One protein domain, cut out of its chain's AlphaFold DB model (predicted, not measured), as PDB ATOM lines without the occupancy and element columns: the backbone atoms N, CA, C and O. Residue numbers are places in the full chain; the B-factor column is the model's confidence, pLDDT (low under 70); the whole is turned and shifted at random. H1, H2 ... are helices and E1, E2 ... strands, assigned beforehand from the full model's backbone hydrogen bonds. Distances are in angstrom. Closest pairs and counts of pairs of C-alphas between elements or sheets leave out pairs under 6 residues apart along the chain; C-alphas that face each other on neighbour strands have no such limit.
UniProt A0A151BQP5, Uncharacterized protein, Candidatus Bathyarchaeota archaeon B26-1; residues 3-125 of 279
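This is residues 3 to 125 of the 279 residues of an uncharacterized protein of Candidatus Bathyarchaeota archaeon B26-1 (UniProt A0A151BQP5). Little regular structure: a small closed barrel of six antiparallel strands, with H1 and H2 outside it and a long loop, residues 8 to 53, reaching away and back. The 123 printed residues hold, in order, E1 E2 H1 E3 E4 E5 H2 E6; the class is mixed, with under half of the residues in these. The whole is compact, radius of gyration of the C-alphas 14.3 A, spans 44 by 32 by 23 A.

E1 is residues 3 to 7, from C-alpha 3 at (-33.220, 27.407, -26.695); E2 is residues 54 to 58; H1 is residues 63 to 72; E3 is residues 78 to 81; E4 is residues 90 to 97, 20.8 A from first to last C-alpha; E5 is residues 102 to 106; H2 is residues 109 to 112; E6 is residues 120 to 124, ending at C-alpha 124 at (-32.138, 33.447, -29.334).

Round the barrel run E1 E2 E5 E4 E3 E6; N 5 of E1 and O 121 of E6, 2.9 A, are within hydrogen-bond range. H1 is on it, height 8.2 A, every O i to N i+4 pair within range.

The printed part has no cut; E1 to E2 is a long link; no printed residue is under 70.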
ATOM      1  N   VAL A   3     -32.278  28.529 -26.825       97.81
ATOM      2  CA  VAL A   3     -33.220  27.407 -26.695       97.81
ATOM      3  C   VAL A   3     -33.409  26.747 -28.051       97.81
ATOM      4  O   VAL A   3     -33.552  27.420 -29.070       97.81
ATOM      5  N   LEU A   4     -33.333  25.420 -28.067       98.50
ATOM      6  CA  LEU A   4     -33.370  24.626 -29.287       98.50
ATOM      7  C   LEU A   4     -34.756  24.009 -29.459       98.50
ATOM      8  O   LEU A   4     -35.306  23.454 -28.508       98.50
ATOM      9  N   GLY A   5     -35.279  24.060 -30.675       98.62
ATOM     10  CA  GLY A   5     -36.365  23.211 -31.143       98.62
ATOM     11  C   GLY A   5     -35.967  22.512 -32.437       98.62
ATOM     12  O   GLY A   5     -34.908  22.771 -33.009       98.62
ATOM     13  N   GLU A   6     -36.832  21.634 -32.909       98.75
ATOM     14  CA  GLU A   6     -36.783  21.085 -34.258       98.75
ATOM     15  C   GLU A   6     -38.158  21.199 -34.911       98.75
ATOM     16  O   GLU A   6     -39.173  21.178 -34.208       98.75
ATOM     17  N   VAL A   7     -38.191  21.326 -36.239       98.81
ATOM     18  CA  VAL A   7     -39.436  21.356 -37.016       98.81
ATOM     19  C   VAL A   7     -40.260  20.115 -36.676       98.81
ATOM     20  O   VAL A   7     -39.812  18.977 -36.866       98.81
ATOM     21  N   SER A   8     -41.451  20.320 -36.120       97.88
ATOM     22  CA  SER A   8     -42.323  19.234 -35.684       97.88
ATOM     23  C   SER A   8     -43.114  18.676 -36.862       97.88
ATOM     24  O   SER A   8     -43.446  19.392 -37.796       97.88
ATOM     25  N   SER A   9     -43.419  17.378 -36.843       97.50
ATOM     26  CA  SER A   9     -44.350  16.793 -37.814       97.50
ATOM     27  C   SER A   9     -45.776  17.311 -37.572       97.50
ATOM     28  O   SER A   9     -46.117  17.555 -36.409       97.50
ATOM     29  N   PRO A  10     -46.636  17.375 -38.606       96.25
ATOM     30  CA  PRO A  10     -48.078  17.504 -38.413       96.25
ATOM     31  C   PRO A  10     -48.619  16.397 -37.500       96.25
ATOM     32  O   PRO A  10     -48.121  15.266 -37.529       96.25
ATOM     33  N   VAL A  11     -49.641  16.699 -36.692       92.88
ATOM     34  CA  VAL A  11     -50.161  15.755 -35.688       92.88
ATOM     35  C   VAL A  11     -51.651  15.482 -35.867       92.88
ATOM     36  O   VAL A  11     -52.490  16.359 -35.683       92.88
ATOM     37  N   PHE A  12     -51.985  14.207 -36.080       92.06
ATOM     38  CA  PHE A  12     -53.341  13.673 -35.946       92.06
ATOM     39  C   PHE A  12     -53.409  12.719 -34.750       92.06
ATOM     40  O   PHE A  12     -52.661  11.746 -34.678       92.06
ATOM     41  N   ARG A  13     -54.323  12.983 -33.808       87.94
ATOM     42  CA  ARG A  13     -54.660  12.039 -32.717       87.94
ATOM     43  C   ARG A  13     -55.830  11.119 -33.079       87.94
ATOM     44  O   ARG A  13     -55.983  10.055 -32.493       87.94
ATOM     45  N   SER A  14     -56.649  11.554 -34.027       92.12
ATOM     46  CA  SER A  14     -57.808  10.867 -34.592       92.12
ATOM     47  C   SER A  14     -57.990  11.384 -36.022       92.12
ATOM     48  O   SER A  14     -57.711  12.565 -36.234       92.12
ATOM     49  N   PRO A  15     -58.461  10.569 -36.985       91.38
ATOM     50  CA  PRO A  15     -58.769  11.041 -38.337       91.38
ATOM     51  C   PRO A  15     -59.822  12.156 -38.368       91.38
ATOM     52  O   PRO A  15     -59.769  13.020 -39.238       91.38
ATOM     53  N   TYR A  16     -60.760  12.136 -37.416       96.00
ATOM     54  CA  TYR A  16     -61.853  13.101 -37.337       96.00
ATOM     55  C   TYR A  16     -61.647  14.117 -36.215       96.00
ATOM     56  O   TYR A  16     -61.334  13.748 -35.076       96.00
ATOM     57  N   ARG A  17     -61.925  15.380 -36.537       94.31
ATOM     58  CA  ARG A  17     -62.268  16.456 -35.600       94.31
ATOM     59  C   ARG A  17     -63.785  16.528 -35.494       94.31
ATOM     60  O   ARG A  17     -64.464  16.384 -36.504       94.31
ATOM     61  N   ILE A  18     -64.321  16.720 -34.296       96.56
ATOM     62  CA  ILE A  18     -65.768  16.879 -34.104       96.56
ATOM     63  C   ILE A  18     -66.059  18.376 -34.061       96.56
ATOM     64  O   ILE A  18     -65.545  19.053 -33.170       96.56
ATOM     65  N   SER A  19     -66.821  18.888 -35.030       96.81
ATOM     66  CA  SER A  19     -67.203  20.299 -35.056       96.81
ATOM     67  C   SER A  19     -68.238  20.637 -33.982       96.81
ATOM     68  O   SER A  19     -68.819  19.748 -33.359       96.81
ATOM     69  N   SER A  20     -68.457  21.928 -33.741       95.69
ATOM     70  CA  SER A  20     -69.342  22.427 -32.683       95.69
ATOM     71  C   SER A  20     -70.815  22.044 -32.845       95.69
ATOM     72  O   SER A  20     -71.544  21.976 -31.858       95.69
ATOM     73  N   ASP A  21     -71.225  21.704 -34.067       96.00
ATOM     74  CA  ASP A  21     -72.527  21.128 -34.423       96.00
ATOM     75  C   ASP A  21     -72.595  19.589 -34.267       96.00
ATOM     76  O   ASP A  21     -73.636  18.983 -34.514       96.00
ATOM     77  N   GLY A  22     -71.496  18.939 -33.866       96.81
ATOM     78  CA  GLY A  22     -71.384  17.486 -33.718       96.81
ATOM     79  C   GLY A  22     -70.969  16.726 -34.983       96.81
ATOM     80  O   GLY A  22     -70.901  15.494 -34.946       96.81
ATOM     81  N   THR A  23     -70.663  17.411 -36.090       97.69
ATOM     82  CA  THR A  23     -70.277  16.770 -37.357       97.69
ATOM     83  C   THR A  23     -68.792  16.350 -37.360       97.69
ATOM     84  O   THR A  23     -67.913  17.152 -37.046       97.69
ATOM     85  N   PRO A  24     -68.440  15.104 -37.728       97.12
ATOM     86  CA  PRO A  24     -67.042  14.714 -37.901       97.12
ATOM     87  C   PRO A  24     -66.456  15.288 -39.203       97.12
ATOM     88  O   PRO A  24     -67.029  15.114 -40.278       97.12
ATOM     89  N   ARG A  25     -65.281  15.921 -39.126       96.75
ATOM     90  CA  ARG A  25     -64.552  16.511 -40.263       96.75
ATOM     91  C   ARG A  25     -63.115  16.000 -40.338       96.75
ATOM     92  O   ARG A  25     -62.494  15.746 -39.306       96.75
ATOM     93  N   VAL A  26     -62.582  15.862 -41.553       97.06
ATOM     94  CA  VAL A  26     -61.174  15.516 -41.812       97.06
ATOM     95  C   VAL A  26     -60.489  16.756 -42.366       97.06
ATOM     96  O   VAL A  26     -60.695  17.103 -43.524       97.06
ATOM     97  N   LEU A  27     -59.718  17.435 -41.522       96.50
ATOM     98  CA  LEU A  27     -59.149  18.748 -41.816       96.50
ATOM     99  C   LEU A  27     -57.652  18.773 -41.486       96.50
ATOM    100  O   LEU A  27     -57.254  18.135 -40.504       96.50
ATOM    101  N   PRO A  28     -56.822  19.492 -42.266       96.00
ATOM    102  CA  PRO A  28     -55.458  19.803 -41.856       96.00
ATOM    103  C   PRO A  28     -55.465  20.641 -40.571       96.00
ATOM    104  O   PRO A  28     -56.459  21.292 -40.253       96.00
ATOM    105  N   GLY A  29     -54.356  20.629 -39.833       94.44
ATOM    106  CA  GLY A  29     -54.256  21.362 -38.577       94.44
ATOM    107  C   GLY A  29     -52.827  21.572 -38.105       94.44
ATOM    108  O   GLY A  29     -51.950  21.870 -38.906       94.44
ATOM    109  N   VAL A  30     -52.603  21.404 -36.805       96.88
ATOM    110  CA  VAL A  30     -51.334  21.701 -36.117       96.88
ATOM    111  C   VAL A  30     -50.101  20.934 -36.621       96.88
ATOM    112  O   VAL A  30     -50.164  19.744 -36.958       96.88
ATOM    113  N   GLY A  31     -48.940  21.583 -36.484       97.44
ATOM    114  CA  GLY A  31     -47.604  21.043 -36.726       97.44
ATOM    115  C   GLY A  31     -47.168  21.069 -38.190       97.44
ATOM    116  O   GLY A  31     -47.985  21.066 -39.106       97.44
ATOM    117  N   GLY A  32     -45.857  20.994 -38.412       98.00
ATOM    118  CA  GLY A  32     -45.271  20.959 -39.750       98.00
ATOM    119  C   GLY A  32     -44.755  22.304 -40.249       98.00
ATOM    120  O   GLY A  32     -44.437  23.212 -39.480       98.00
ATOM    121  N   ILE A  33     -44.632  22.365 -41.573       98.69
ATOM    122  CA  ILE A  33     -44.338  23.570 -42.343       98.69
ATOM    123  C   ILE A  33     -45.599  23.861 -43.153       98.69
ATOM    124  O   ILE A  33     -45.954  23.091 -44.049       98.69
ATOM    125  N   THR A  34     -46.282  24.948 -42.823       98.31
ATOM    126  CA  THR A  34     -47.478  25.402 -43.525       98.31
ATOM    127  C   THR A  34     -47.066  26.378 -44.621       98.31
ATOM    128  O   THR A  34     -46.836  27.560 -44.378       98.31
ATOM    129  N   TYR A  35     -46.946  25.877 -45.850       97.75
ATOM    130  CA  TYR A  35     -46.357  26.627 -46.968       97.75
ATOM    131  C   TYR A  35     -47.191  27.824 -47.445       97.75
ATOM    132  O   TYR A  35     -46.636  28.789 -47.969       97.75
ATOM    133  N   ASN A  36     -48.514  27.767 -47.287       96.62
ATOM    134  CA  ASN A  36     -49.456  28.728 -47.865       96.62
ATOM    135  C   ASN A  36     -50.199  29.586 -46.830       96.62
ATOM    136  O   ASN A  36     -51.116  30.305 -47.217       96.62
ATOM    137  N   ILE A  37     -49.840  29.490 -45.546       97.94
ATOM    138  CA  ILE A  37     -50.418  30.302 -44.470       97.94
ATOM    139  C   ILE A  37     -49.278  30.801 -43.591       97.94
ATOM    140  O   ILE A  37     -48.504  30.019 -43.031       97.94
ATOM    141  N   ARG A  38     -49.164  32.118 -43.476       97.94
ATOM    142  CA  ARG A  38     -48.119  32.817 -42.733       97.94
ATOM    143  C   ARG A  38     -48.723  33.902 -41.855       97.94
ATOM    144  O   ARG A  38     -49.892  34.265 -41.955       97.94
ATOM    145  N   VAL A  39     -47.888  34.452 -40.982       98.69
ATOM    146  CA  VAL A  39     -48.251  35.638 -40.209       98.69
ATOM    147  C   VAL A  39     -48.699  36.771 -41.149       98.69
ATOM    148  O   VAL A  39     -48.111  36.981 -42.210       98.69
ATOM    149  N   GLY A  40     -49.769  37.467 -40.788       98.50
ATOM    150  CA  GLY A  40     -50.439  38.490 -41.591       98.50
ATOM    151  C   GLY A  40     -51.585  37.979 -42.473       98.50
ATOM    152  O   GLY A  40     -52.400  38.794 -42.895       98.50
ATOM    153  N   ASP A  41     -51.684  36.670 -42.732       98.62
ATOM    154  CA  ASP A  41     -52.837  36.095 -43.441       98.62
ATOM    155  C   ASP A  41     -54.084  36.049 -42.535       98.62
ATOM    156  O   ASP A  41     -53.948  36.114 -41.307       98.62
ATOM    157  N   PRO A  42     -55.299  35.911 -43.104       98.38
ATOM    158  CA  PRO A  42     -56.517  35.723 -42.320       98.38
ATOM    159  C   PRO A  42     -56.388  34.561 -41.332       98.38
ATOM    160  O   PRO A  42     -55.888  33.487 -41.673       98.38
ATOM    161  N   ALA A  43     -56.856  34.773 -40.106       98.31
ATOM    162  CA  ALA A  43     -56.966  33.731 -39.093       98.31
ATOM    163  C   ALA A  43     -58.245  32.901 -39.267       98.31
ATOM    164  O   ALA A  43     -58.378  31.872 -38.618       98.31
ATOM    165  N   THR A  44     -59.173  33.327 -40.121       96.50
ATOM    166  CA  THR A  44     -60.489  32.709 -40.311       96.50
ATOM    167  C   THR A  44     -60.712  32.285 -41.761       96.50
ATOM    168  O   THR A  44     -60.056  32.779 -42.683       96.50
ATOM    169  N   GLY A  45     -61.663  31.372 -41.973       94.00
ATOM    170  CA  GLY A  45     -62.170  31.044 -43.313       94.00
ATOM    171  C   GLY A  45     -61.354  30.001 -44.078       94.00
ATOM    172  O   GLY A  45     -61.595  29.781 -45.268       94.00
ATOM    173  N   TRP A  46     -60.413  29.333 -43.412       95.50
ATOM    174  CA  TRP A  46     -59.699  28.193 -43.975       95.50
ATOM    175  C   TRP A  46     -60.512  26.908 -43.794       95.50
ATOM    176  O   TRP A  46     -61.115  26.684 -42.749       95.50
ATOM    177  N   GLU A  47     -60.473  26.006 -44.778       95.94
ATOM    178  CA  GLU A  47     -60.984  24.635 -44.606       95.94
ATOM    179  C   GLU A  47     -59.962  23.817 -43.795       95.94
ATOM    180  O   GLU A  47     -59.238  22.966 -44.323       95.94
ATOM    181  N   ALA A  48     -59.834  24.153 -42.509       95.38
ATOM    182  CA  ALA A  48     -58.810  23.633 -41.614       95.38
ATOM    183  C   ALA A  48     -59.223  23.698 -40.125       95.38
ATOM    184  O   ALA A  48     -60.288  24.205 -39.788       95.38
ATOM    185  N   ASP A  49     -58.402  23.144 -39.227       96.19
ATOM    186  CA  ASP A  49     -58.613  23.185 -37.771       96.19
ATOM    187  C   ASP A  49     -57.287  23.427 -37.032       96.19
ATOM    188  O   ASP A  49     -56.419  22.554 -37.040       96.19
ATOM    189  N   HIS A  50     -57.139  24.572 -36.352       96.56
ATOM    190  CA  HIS A  50     -55.910  24.955 -35.632       96.56
ATOM    191  C   HIS A  50     -54.650  25.002 -36.519       96.56
ATOM    192  O   HIS A  50     -53.594  24.474 -36.149       96.56
ATOM    193  N   VAL A  51     -54.722  25.585 -37.713       97.69
ATOM    194  CA  VAL A  51     -53.522  25.708 -38.546       97.69
ATOM    195  C   VAL A  51     -52.546  26.691 -37.917       97.69
ATOM    196  O   VAL A  51     -52.884  27.829 -37.591       97.69
ATOM    197  N   GLU A  52     -51.309  26.233 -37.778       98.75
ATOM    198  CA  GLU A  52     -50.186  27.023 -37.298       98.75
ATOM    199  C   GLU A  52     -49.459  27.652 -38.508       98.75
ATOM    200  O   GLU A  52     -49.049  26.915 -39.410       98.75
ATOM    201  N   PRO A  53     -49.307  28.991 -38.580       98.56
ATOM    202  CA  PRO A  53     -48.626  29.653 -39.690       98.56
ATOM    203  C   PRO A  53     -47.122  29.386 -39.713       98.56
ATOM    204  O   PRO A  53     -46.453  29.404 -38.677       98.56
ATOM    205  N   GLY A  54     -46.567  29.271 -40.920       98.50
ATOM    206  CA  GLY A  54     -45.130  29.123 -41.128       98.50
ATOM    207  C   GLY A  54     -44.606  27.789 -40.601       98.50
ATOM    208  O   GLY A  54     -45.011  26.730 -41.072       98.50
ATOM    209  N   VAL A  55     -43.661  27.831 -39.661       98.88
ATOM    210  CA  VAL A  55     -42.954  26.643 -39.172       98.88
ATOM    211  C   VAL A  55     -43.239  26.409 -37.694       98.88
ATOM    212  O   VAL A  55     -42.881  27.225 -36.841       98.88
ATOM    213  N   SER A  56     -43.792  25.242 -37.379       98.88
ATOM    214  CA  SER A  56     -43.978  24.786 -36.004       98.88
ATOM    215  C   SER A  56     -42.736  24.059 -35.510       98.88
ATOM    216  O   SER A  56     -42.271  23.098 -36.129       98.88
ATOM    217  N   ILE A  57     -42.200  24.482 -34.366       98.88
ATOM    218  CA  ILE A  57     -41.044  23.839 -33.740       98.88
ATOM    219  C   ILE A  57     -41.378  23.301 -32.351       98.88
ATOM    220  O   ILE A  57     -42.144  23.886 -31.582       98.88
ATOM    221  N   LYS A  58     -40.752  22.176 -32.016       98.62
ATOM    222  CA  LYS A  58     -40.857  21.507 -30.719       98.62
ATOM    223  C   LYS A  58     -39.496  20.974 -30.305       98.62
ATOM    224  O   LYS A  58     -38.756  20.466 -31.138       98.62
ATOM    225  N   ASN A  59     -39.157  21.031 -29.026       98.44
ATOM    226  CA  ASN A  59     -38.010  20.295 -28.509       98.44
ATOM    227  C   ASN A  59     -38.441  18.855 -28.179       98.44
ATOM    228  O   ASN A  59     -39.401  18.644 -27.435       98.44
ATOM    229  N   LYS A  60     -37.751  17.860 -28.745       96.75
ATOM    230  CA  LYS A  60     -38.054  16.434 -28.531       96.75
ATOM    231  C   LYS A  60     -37.121  15.731 -27.540       96.75
ATOM    232  O   LYS A  60     -37.302  14.541 -27.306       96.75
ATOM    233  N   GLU A  61     -36.156  16.435 -26.950       97.12
ATOM    234  CA  GLU A  61     -35.210  15.871 -25.976       97.12
ATOM    235  C   GLU A  61     -35.923  15.422 -24.695       97.12
ATOM    236  O   GLU A  61     -35.740  14.297 -24.233       97.12
ATOM    237  N   SER A  62     -36.775  16.283 -24.135       97.75
ATOM    238  CA  SER A  62     -37.597  15.974 -22.966       97.75
ATOM    239  C   SER A  62     -38.791  16.925 -22.854       97.75
ATOM    240  O   SER A  62     -38.869  17.950 -23.540       97.75
ATOM    241  N   LYS A  63     -39.736  16.608 -21.959       97.12
ATOM    242  CA  LYS A  63     -40.861  17.508 -21.662       97.12
ATOM    243  C   LYS A  63     -40.373  18.819 -21.050       97.12
ATOM    244  O   LYS A  63     -40.903  19.874 -21.379       97.12
ATOM    245  N   GLU A  64     -39.351  18.756 -20.204       98.19
ATOM    246  CA  GLU A  64     -38.742  19.900 -19.526       98.19
ATOM    247  C   GLU A  64     -38.011  20.803 -20.524       98.19
ATOM    248  O   GLU A  64     -38.163  22.022 -20.477       98.19
ATOM    249  N   ALA A  65     -37.280  20.217 -21.477       98.25
ATOM    250  CA  ALA A  65     -36.621  20.967 -22.540       98.25
ATOM    251  C   ALA A  65     -37.646  21.659 -23.453       98.25
ATOM    252  O   ALA A  65     -37.468  22.822 -23.821       98.25
ATOM    253  N   ASN A  66     -38.766  20.997 -23.764       98.62
ATOM    254  CA  ASN A  66     -39.840  21.625 -24.531       98.62
ATOM    255  C   ASN A  66     -40.585  22.706 -23.754       98.62
ATOM    256  O   ASN A  66     -40.943  23.738 -24.318       98.62
ATOM    257  N   MET A  67     -40.793  22.502 -22.456       98.25
ATOM    258  CA  MET A  67     -41.332  23.532 -21.578       98.25
ATOM    259  C   MET A  67     -40.403  24.752 -21.554       98.25
ATOM    260  O   MET A  67     -40.878  25.877 -21.675       98.25
ATOM    261  N   ALA A  68     -39.083  24.547 -21.484       98.50
ATOM    262  CA  ALA A  68     -38.105  25.628 -21.566       98.50
ATOM    263  C   ALA A  68     -38.163  26.359 -22.918       98.50
ATOM    264  O   ALA A  68     -38.172  27.588 -22.929       98.50
ATOM    265  N   LEU A  69     -38.273  25.635 -24.041       98.81
ATOM    266  CA  LEU A  69     -38.483  26.233 -25.367       98.81
ATOM    267  C   LEU A  69     -39.730  27.131 -25.375       98.81
ATOM    268  O   LEU A  69     -39.647  28.282 -25.805       98.81
ATOM    269  N   ASN A  70     -40.855  26.636 -24.860       98.62
ATOM    270  CA  ASN A  70     -42.122  27.361 -24.855       98.62
ATOM    271  C   ASN A  70     -42.120  28.559 -23.893       98.62
ATOM    272  O   ASN A  70     -42.642  29.609 -24.244       98.62
ATOM    273  N   ILE A  71     -41.527  28.445 -22.703       98.50
ATOM    274  CA  ILE A  71     -41.478  29.544 -21.726       98.50
ATOM    275  C   ILE A  71     -40.514  30.641 -22.182       98.50
ATOM    276  O   ILE A  71     -40.845  31.822 -22.114       98.50
ATOM    277  N   LEU A  72     -39.314  30.263 -22.630       98.81
ATOM    278  CA  LEU A  72     -38.219  31.209 -22.851       98.81
ATOM    279  C   LEU A  72     -38.262  31.893 -24.218       98.81
ATOM    280  O   LEU A  72     -37.759  33.009 -24.334       98.81
ATOM    281  N   SER A  73     -38.834  31.252 -25.240       98.81
ATOM    282  CA  SER A  73     -39.038  31.909 -26.534       98.81
ATOM    283  C   SER A  73     -40.035  33.045 -26.363       98.81
ATOM    284  O   SER A  73     -41.082  32.854 -25.762       98.81
ATOM    285  N   CYS A  74     -39.749  34.223 -26.888       98.88
ATOM    286  CA  CYS A  74     -40.677  35.344 -26.919       98.88
ATOM    287  C   CYS A  74     -41.021  35.690 -28.366       98.88
ATOM    288  O   CYS A  74     -40.184  35.565 -29.257       98.88
ATOM    289  N   VAL A  75     -42.241  36.167 -28.585       98.94
ATOM    290  CA  VAL A  75     -42.692  36.735 -29.854       98.94
ATOM    291  C   VAL A  75     -41.759  37.891 -30.231       98.94
ATOM    292  O   VAL A  75     -41.476  38.764 -29.408       98.94
ATOM    293  N   GLY A  76     -41.228  37.857 -31.453       98.81
ATOM    294  CA  GLY A  76     -40.193  38.765 -31.953       98.81
ATOM    295  C   GLY A  76     -38.753  38.252 -31.807       98.81
ATOM    296  O   GLY A  76     -37.834  38.863 -32.360       98.81
ATOM    297  N   ASN A  77     -38.509  37.135 -31.107       98.88
ATOM    298  CA  ASN A  77     -37.158  36.577 -31.012       98.88
ATOM    299  C   ASN A  77     -36.638  36.097 -32.368       98.88
ATOM    300  O   ASN A  77     -37.367  35.504 -33.159       98.88
ATOM    301  N   GLU A  78     -35.336  36.308 -32.595       98.81
ATOM    302  CA  GLU A  78     -34.640  35.747 -33.755       98.81
ATOM    303  C   GLU A  78     -34.544  34.221 -33.609       98.81
ATOM    304  O   GLU A  78     -34.078  33.704 -32.587       98.81
ATOM    305  N   ALA A  79     -34.943  33.516 -34.661       98.81
ATOM    306  CA  ALA A  79     -34.795  32.080 -34.819       98.81
ATOM    307  C   ALA A  79     -33.840  31.800 -35.983       98.81
ATOM    308  O   ALA A  79     -33.906  32.457 -37.018       98.81
ATOM    309  N   VAL A  80     -32.927  30.846 -35.820       98.88
ATOM    310  CA  VAL A  80     -31.926  30.505 -36.840       98.88
ATOM    311  C   VAL A  80     -31.974  29.013 -37.105       98.88
ATOM    312  O   VAL A  80     -31.859  28.222 -36.167       98.88
ATOM    313  N   VAL A  81     -32.102  28.612 -38.366       98.88
ATOM    314  CA  VAL A  81     -31.983  27.200 -38.742       98.88
ATOM    315  C   VAL A  81     -30.518  26.774 -38.590       98.88
ATOM    316  O   VAL A  81     -29.612  27.434 -39.098       98.88
ATOM    317  N   VAL A  82     -30.245  25.683 -37.873       98.75
ATOM    318  CA  VAL A  82     -28.876  25.221 -37.558       98.75
ATOM    319  C   VAL A  82     -28.528  23.846 -38.146       98.75
ATOM    320  O   VAL A  82     -27.418  23.352 -37.927       98.75
ATOM    321  N   SER A  83     -29.427  23.257 -38.938       98.81
ATOM    322  CA  SER A  83     -29.224  22.027 -39.722       98.81
ATOM    323  C   SER A  83     -29.889  22.121 -41.101       98.81
ATOM    324  O   SER A  83     -30.498  23.138 -41.410       98.81
ATOM    325  N   GLY A  84     -29.758  21.069 -41.914       98.38
ATOM    326  CA  GLY A  84     -30.451  20.964 -43.200       98.38
ATOM    327  C   GLY A  84     -29.964  21.950 -44.258       98.38
ATOM    328  O   GLY A  84     -28.959  22.646 -44.081       98.38
ATOM    329  N   ASP A  85     -30.703  22.004 -45.362       98.56
ATOM    330  CA  ASP A  85     -30.370  22.826 -46.531       98.56
ATOM    331  C   ASP A  85     -30.668  24.317 -46.306       98.56
ATOM    332  O   ASP A  85     -30.091  25.184 -46.963       98.56
ATOM    333  N   ALA A  86     -31.525  24.627 -45.331       98.56
ATOM    334  CA  ALA A  86     -31.826  25.981 -44.875       98.56
ATOM    335  C   ALA A  86     -30.874  26.483 -43.768       98.56
ATOM    336  O   ALA A  86     -31.119  27.529 -43.167       98.56
ATOM    337  N   LYS A  87     -29.793  25.761 -43.441       98.81
ATOM    338  CA  LYS A  87     -28.879  26.146 -42.356       98.81
ATOM    339  C   LYS A  87     -28.334  27.570 -42.530       98.81
ATOM    340  O   LYS A  87     -27.721  27.902 -43.539       98.81
ATOM    341  N   GLY A  88     -28.440  28.365 -41.469       98.62
ATOM    342  CA  GLY A  88     -27.993  29.757 -41.410       98.62
ATOM    343  C   GLY A  88     -29.092  30.767 -41.733       98.62
ATOM    344  O   GLY A  88     -28.932  31.943 -41.407       98.62
ATOM    345  N   GLU A  89     -30.209  30.312 -42.302       98.75
ATOM    346  CA  GLU A  89     -31.359  31.161 -42.581       98.75
ATOM    347  C   GLU A  89     -32.033  31.615 -41.283       98.75
ATOM    348  O   GLU A  89     -32.039  30.913 -40.261       98.75
ATOM    349  N   LYS A  90     -32.589  32.827 -41.326       98.69
ATOM    350  CA  LYS A  90     -33.177  33.502 -40.170       98.69
ATOM    351  C   LYS A  90     -34.684  33.627 -40.304       98.69
ATOM    352  O   LYS A  90     -35.201  33.914 -41.379       98.69
ATOM    353  N   GLY A  91     -35.352  33.483 -39.173       98.69
ATOM    354  CA  GLY A  91     -36.778  33.677 -38.995       98.69
ATOM    355  C   GLY A  91     -37.067  34.416 -37.696       98.69
ATOM    356  O   GLY A  91     -36.157  34.826 -36.966       98.69
ATOM    357  N   THR A  92     -38.351  34.583 -37.411       98.94
ATOM    358  CA  THR A  92     -38.841  35.309 -36.237       98.94
ATOM    359  C   THR A  92     -39.938  34.512 -35.549       98.94
ATOM    360  O   THR A  92     -40.850  34.023 -36.206       98.94
ATOM    361  N   VAL A  93     -39.865  34.386 -34.224       98.94
ATOM    362  CA  VAL A  93     -40.939  33.766 -33.435       98.94
ATOM    363  C   VAL A  93     -42.192  34.639 -33.520       98.94
ATOM    364  O   VAL A  93     -42.150  35.812 -33.151       98.94
ATOM    365  N   THR A  94     -43.306  34.072 -33.969       98.88
ATOM    366  CA  THR A  94     -44.589  34.775 -34.140       98.88
ATOM    367  C   THR A  94     -45.623  34.393 -33.090       98.88
ATOM    368  O   THR A  94     -46.577  35.133 -32.884       98.88
ATOM    369  N   GLY A  95     -45.431  33.276 -32.386       98.69
ATOM    370  CA  GLY A  95     -46.424  32.784 -31.443       98.69
ATOM    371  C   GLY A  95     -46.038  31.494 -30.736       98.69
ATOM    372  O   GLY A  95     -44.950  30.948 -30.941       98.69
ATOM    373  N   LYS A  96     -46.946  31.015 -29.885       98.56
ATOM    374  CA  LYS A  96     -46.839  29.743 -29.166       98.56
ATOM    375  C   LYS A  96     -48.217  29.106 -29.076       98.56
ATOM    376  O   LYS A  96     -49.168  29.817 -28.782       98.56
ATOM    377  N   HIS A  97     -48.293  27.789 -29.216       98.50
ATOM    378  CA  HIS A  97     -49.543  27.042 -29.130       98.50
ATOM    379  C   HIS A  97     -49.471  25.996 -28.010       98.50
ATOM    380  O   HIS A  97     -48.662  25.058 -28.041       98.50
ATOM    381  N   GLY A  98     -50.293  26.194 -26.982       95.94
ATOM    382  CA  GLY A  98     -50.385  25.343 -25.799       95.94
ATOM    383  C   GLY A  98     -51.084  24.010 -26.074       95.94
ATOM    384  O   GLY A  98     -51.773  23.820 -27.067       95.94
ATOM    385  N   GLY A  99     -50.877  23.022 -25.206       93.19
ATOM    386  CA  GLY A  99     -51.469  21.688 -25.340       93.19
ATOM    387  C   GLY A  99     -50.711  20.775 -26.308       93.19
ATOM    388  O   GLY A  99     -50.398  19.633 -25.951       93.19
ATOM    389  N   ILE A 100     -50.364  21.256 -27.509       95.50
ATOM    390  CA  ILE A 100     -49.354  20.606 -28.366       95.50
ATOM    391  C   ILE A 100     -47.927  21.076 -28.048       95.50
ATOM    392  O   ILE A 100     -46.972  20.323 -28.276       95.50
ATOM    393  N   GLU A 101     -47.802  22.238 -27.401       97.50
ATOM    394  CA  GLU A 101     -46.558  22.840 -26.915       97.50
ATOM    395  C   GLU A 101     -45.575  23.140 -28.056       97.50
ATOM    396  O   GLU A 101     -44.421  22.689 -28.030       97.50
ATOM    397  N   HIS A 102     -46.060  23.866 -29.067       98.75
ATOM    398  CA  HIS A 102     -45.281  24.356 -30.202       98.75
ATOM    399  C   HIS A 102     -44.912  25.833 -30.044       98.75
ATOM    400  O   HIS A 102     -45.700  26.644 -29.561       98.75
ATOM    401  N   VAL A 103     -43.725  26.189 -30.531       98.94
ATOM    402  CA  VAL A 103     -43.354  27.577 -30.835       98.94
ATOM    403  C   VAL A 103     -43.478  27.773 -32.341       98.94
ATOM    404  O   VAL A 103     -43.073  26.901 -33.107       98.94
ATOM    405  N   LEU A 104     -44.047  28.898 -32.758       98.94
ATOM    406  CA  LEU A 104     -44.326  29.203 -34.158       98.94
ATOM    407  C   LEU A 104     -43.306  30.208 -34.671       98.94
ATOM    408  O   LEU A 104     -43.020  31.207 -34.002       98.94
ATOM    409  N   VAL A 105     -42.729  29.927 -35.836       98.94
ATOM    410  CA  VAL A 105     -41.660  30.729 -36.421       98.94
ATOM    411  C   VAL A 105     -41.984  31.029 -37.873       98.94
ATOM    412  O   VAL A 105     -42.195  30.127 -38.679       98.94
ATOM    413  N   ASP A 106     -41.965  32.310 -38.216       98.81
ATOM    414  CA  ASP A 106     -42.046  32.746 -39.599       98.81
ATOM    415  C   ASP A 106     -40.647  32.818 -40.217       98.81
ATOM    416  O   ASP A 106     -39.731  33.439 -39.666       98.81
ATOM    417  N   PHE A 107     -40.498  32.179 -41.374       98.75
ATOM    418  CA  PHE A 107     -39.341  32.291 -42.254       98.75
ATOM    419  C   PHE A 107     -39.814  32.768 -43.635       98.75
ATOM    420  O   PHE A 107     -40.958  32.505 -44.018       98.75
ATOM    421  N   PRO A 108     -38.948  33.421 -44.433       97.56
ATOM    422  CA  PRO A 108     -39.276  33.732 -45.818       97.56
ATOM    423  C   PRO A 108     -39.675  32.470 -46.612       97.56
ATOM    424  O   PRO A 108     -39.090  31.409 -46.385       97.56
ATOM    425  N   PRO A 109     -40.582  32.553 -47.606       97.75
ATOM    426  CA  PRO A 109     -41.080  31.370 -48.317       97.75
ATOM    427  C   PRO A 109     -39.973  30.519 -48.947       97.75
ATOM    428  O   PRO A 109     -39.939  29.309 -48.770       97.75
ATOM    429  N   HIS A 110     -38.985  31.157 -49.582       97.62
ATOM    430  CA  HIS A 110     -37.843  30.463 -50.190       97.62
ATOM    431  C   HIS A 110     -36.944  29.719 -49.183       97.62
ATOM    432  O   HIS A 110     -36.137  28.884 -49.590       97.62
ATOM    433  N   VAL A 111     -37.031  30.054 -47.892       98.50
ATOM    434  CA  VAL A 111     -36.372  29.325 -46.805       98.50
ATOM    435  C   VAL A 111     -37.221  28.124 -46.415       98.50
ATOM    436  O   VAL A 111     -36.687  27.022 -46.353       98.50
ATOM    437  N   MET A 112     -38.532  28.314 -46.221       98.44
ATOM    438  CA  MET A 112     -39.456  27.232 -45.858       98.44
ATOM    439  C   MET A 112     -39.436  26.079 -46.874       98.44
ATOM    440  O   MET A 112     -39.422  24.926 -46.465       98.44
ATOM    441  N   GLU A 113     -39.322  26.374 -48.173       98.31
ATOM    442  CA  GLU A 113     -39.183  25.373 -49.252       98.31
ATOM    443  C   GLU A 113     -37.924  24.489 -49.143       98.31
ATOM    444  O   GLU A 113     -37.861  23.408 -49.724       98.31
ATOM    445  N   LYS A 114     -36.895  24.940 -48.416       98.50
ATOM    446  CA  LYS A 114     -35.649  24.187 -48.184       98.50
ATOM    447  C   LYS A 114     -35.646  23.440 -46.852       98.50
ATOM    448  O   LYS A 114     -34.712  22.688 -46.581       98.50
ATOM    449  N   MET A 115     -36.613  23.716 -45.982       98.75
ATOM    450  CA  MET A 115     -36.663  23.144 -44.643       98.75
ATOM    451  C   MET A 115     -37.313  21.766 -44.672       98.75
ATOM    452  O   MET A 115     -38.225  21.496 -45.451       98.75
ATOM    453  N   LEU A 116     -36.871  20.898 -43.767       98.56
ATOM    454  CA  LEU A 116     -37.448  19.577 -43.567       98.56
ATOM    455  C   LEU A 116     -37.981  19.416 -42.146       98.56
ATOM    456  O   LEU A 116     -37.528  20.049 -41.190       98.56
ATOM    457  N   ILE A 117     -38.921  18.486 -41.989       98.62
ATOM    458  CA  ILE A 117     -39.305  17.993 -40.667       98.62
ATOM    459  C   ILE A 117     -38.059  17.456 -39.949       98.62
ATOM    460  O   ILE A 117     -37.307  16.658 -40.505       98.62
ATOM    461  N   GLY A 118     -37.870  17.863 -38.694       98.62
ATOM    462  CA  GLY A 118     -36.696  17.523 -37.892       98.62
ATOM    463  C   GLY A 118     -35.520  18.491 -38.036       98.62
ATOM    464  O   GLY A 118     -34.554  18.354 -37.283       98.62
ATOM    465  N   ASP A 119     -35.584  19.488 -38.928       98.81
ATOM    466  CA  ASP A 119     -34.550  20.519 -38.962       98.81
ATOM    467  C   ASP A 119     -34.502  21.295 -37.649       98.81
ATOM    468  O   ASP A 119     -35.517  21.695 -37.083       98.81
ATOM    469  N   LYS A 120     -33.290  21.502 -37.146       98.88
ATOM    470  CA  LYS A 120     -33.031  22.151 -35.870       98.88
ATOM    471  C   LYS A 120     -33.104  23.659 -36.029       98.88
ATOM    472  O   LYS A 120     -32.438  24.234 -36.889       98.88
ATOM    473  N   VAL A 121     -33.834  24.303 -35.129       98.88
ATOM    474  CA  VAL A 121     -33.997  25.753 -35.068       98.88
ATOM    475  C   VAL A 121     -33.556  26.242 -33.694       98.88
ATOM    476  O   VAL A 121     -34.081  25.834 -32.660       98.88
ATOM    477  N   MET A 122     -32.556  27.118 -33.684       98.81
ATOM    478  CA  MET A 122     -32.041  27.772 -32.487       98.81
ATOM    479  C   MET A 122     -32.744  29.115 -32.305       98.81
ATOM    480  O   MET A 122     -32.541  30.031 -33.102       98.81
ATOM    481  N   VAL A 123     -33.519  29.265 -31.235       98.88
ATOM    482  CA  VAL A 123     -34.114  30.548 -30.856       98.88
ATOM    483  C   VAL A 123     -33.170  31.275 -29.903       98.88
ATOM    484  O   VAL A 123     -32.727  30.736 -28.880       98.88
ATOM    485  N   LYS A 124     -32.865  32.534 -30.223       98.69
ATOM    486  CA  LYS A 124     -32.138  33.447 -29.334       98.69
ATOM    487  C   LYS A 124     -33.121  34.063 -28.339       98.69
ATOM    488  O   LYS A 124     -33.497  35.223 -28.460       98.69
ATOM    489  N   ALA A 125     -33.531  33.257 -27.361       98.69
ATOM    490  CA  ALA A 125     -34.507  33.613 -26.338       98.69
ATOM    491  C   ALA A 125     -34.119  34.887 -25.568       98.69
ATOM    492  O   ALA A 125     -33.060  34.931 -24.918       98.69
TER     493      ALA A 125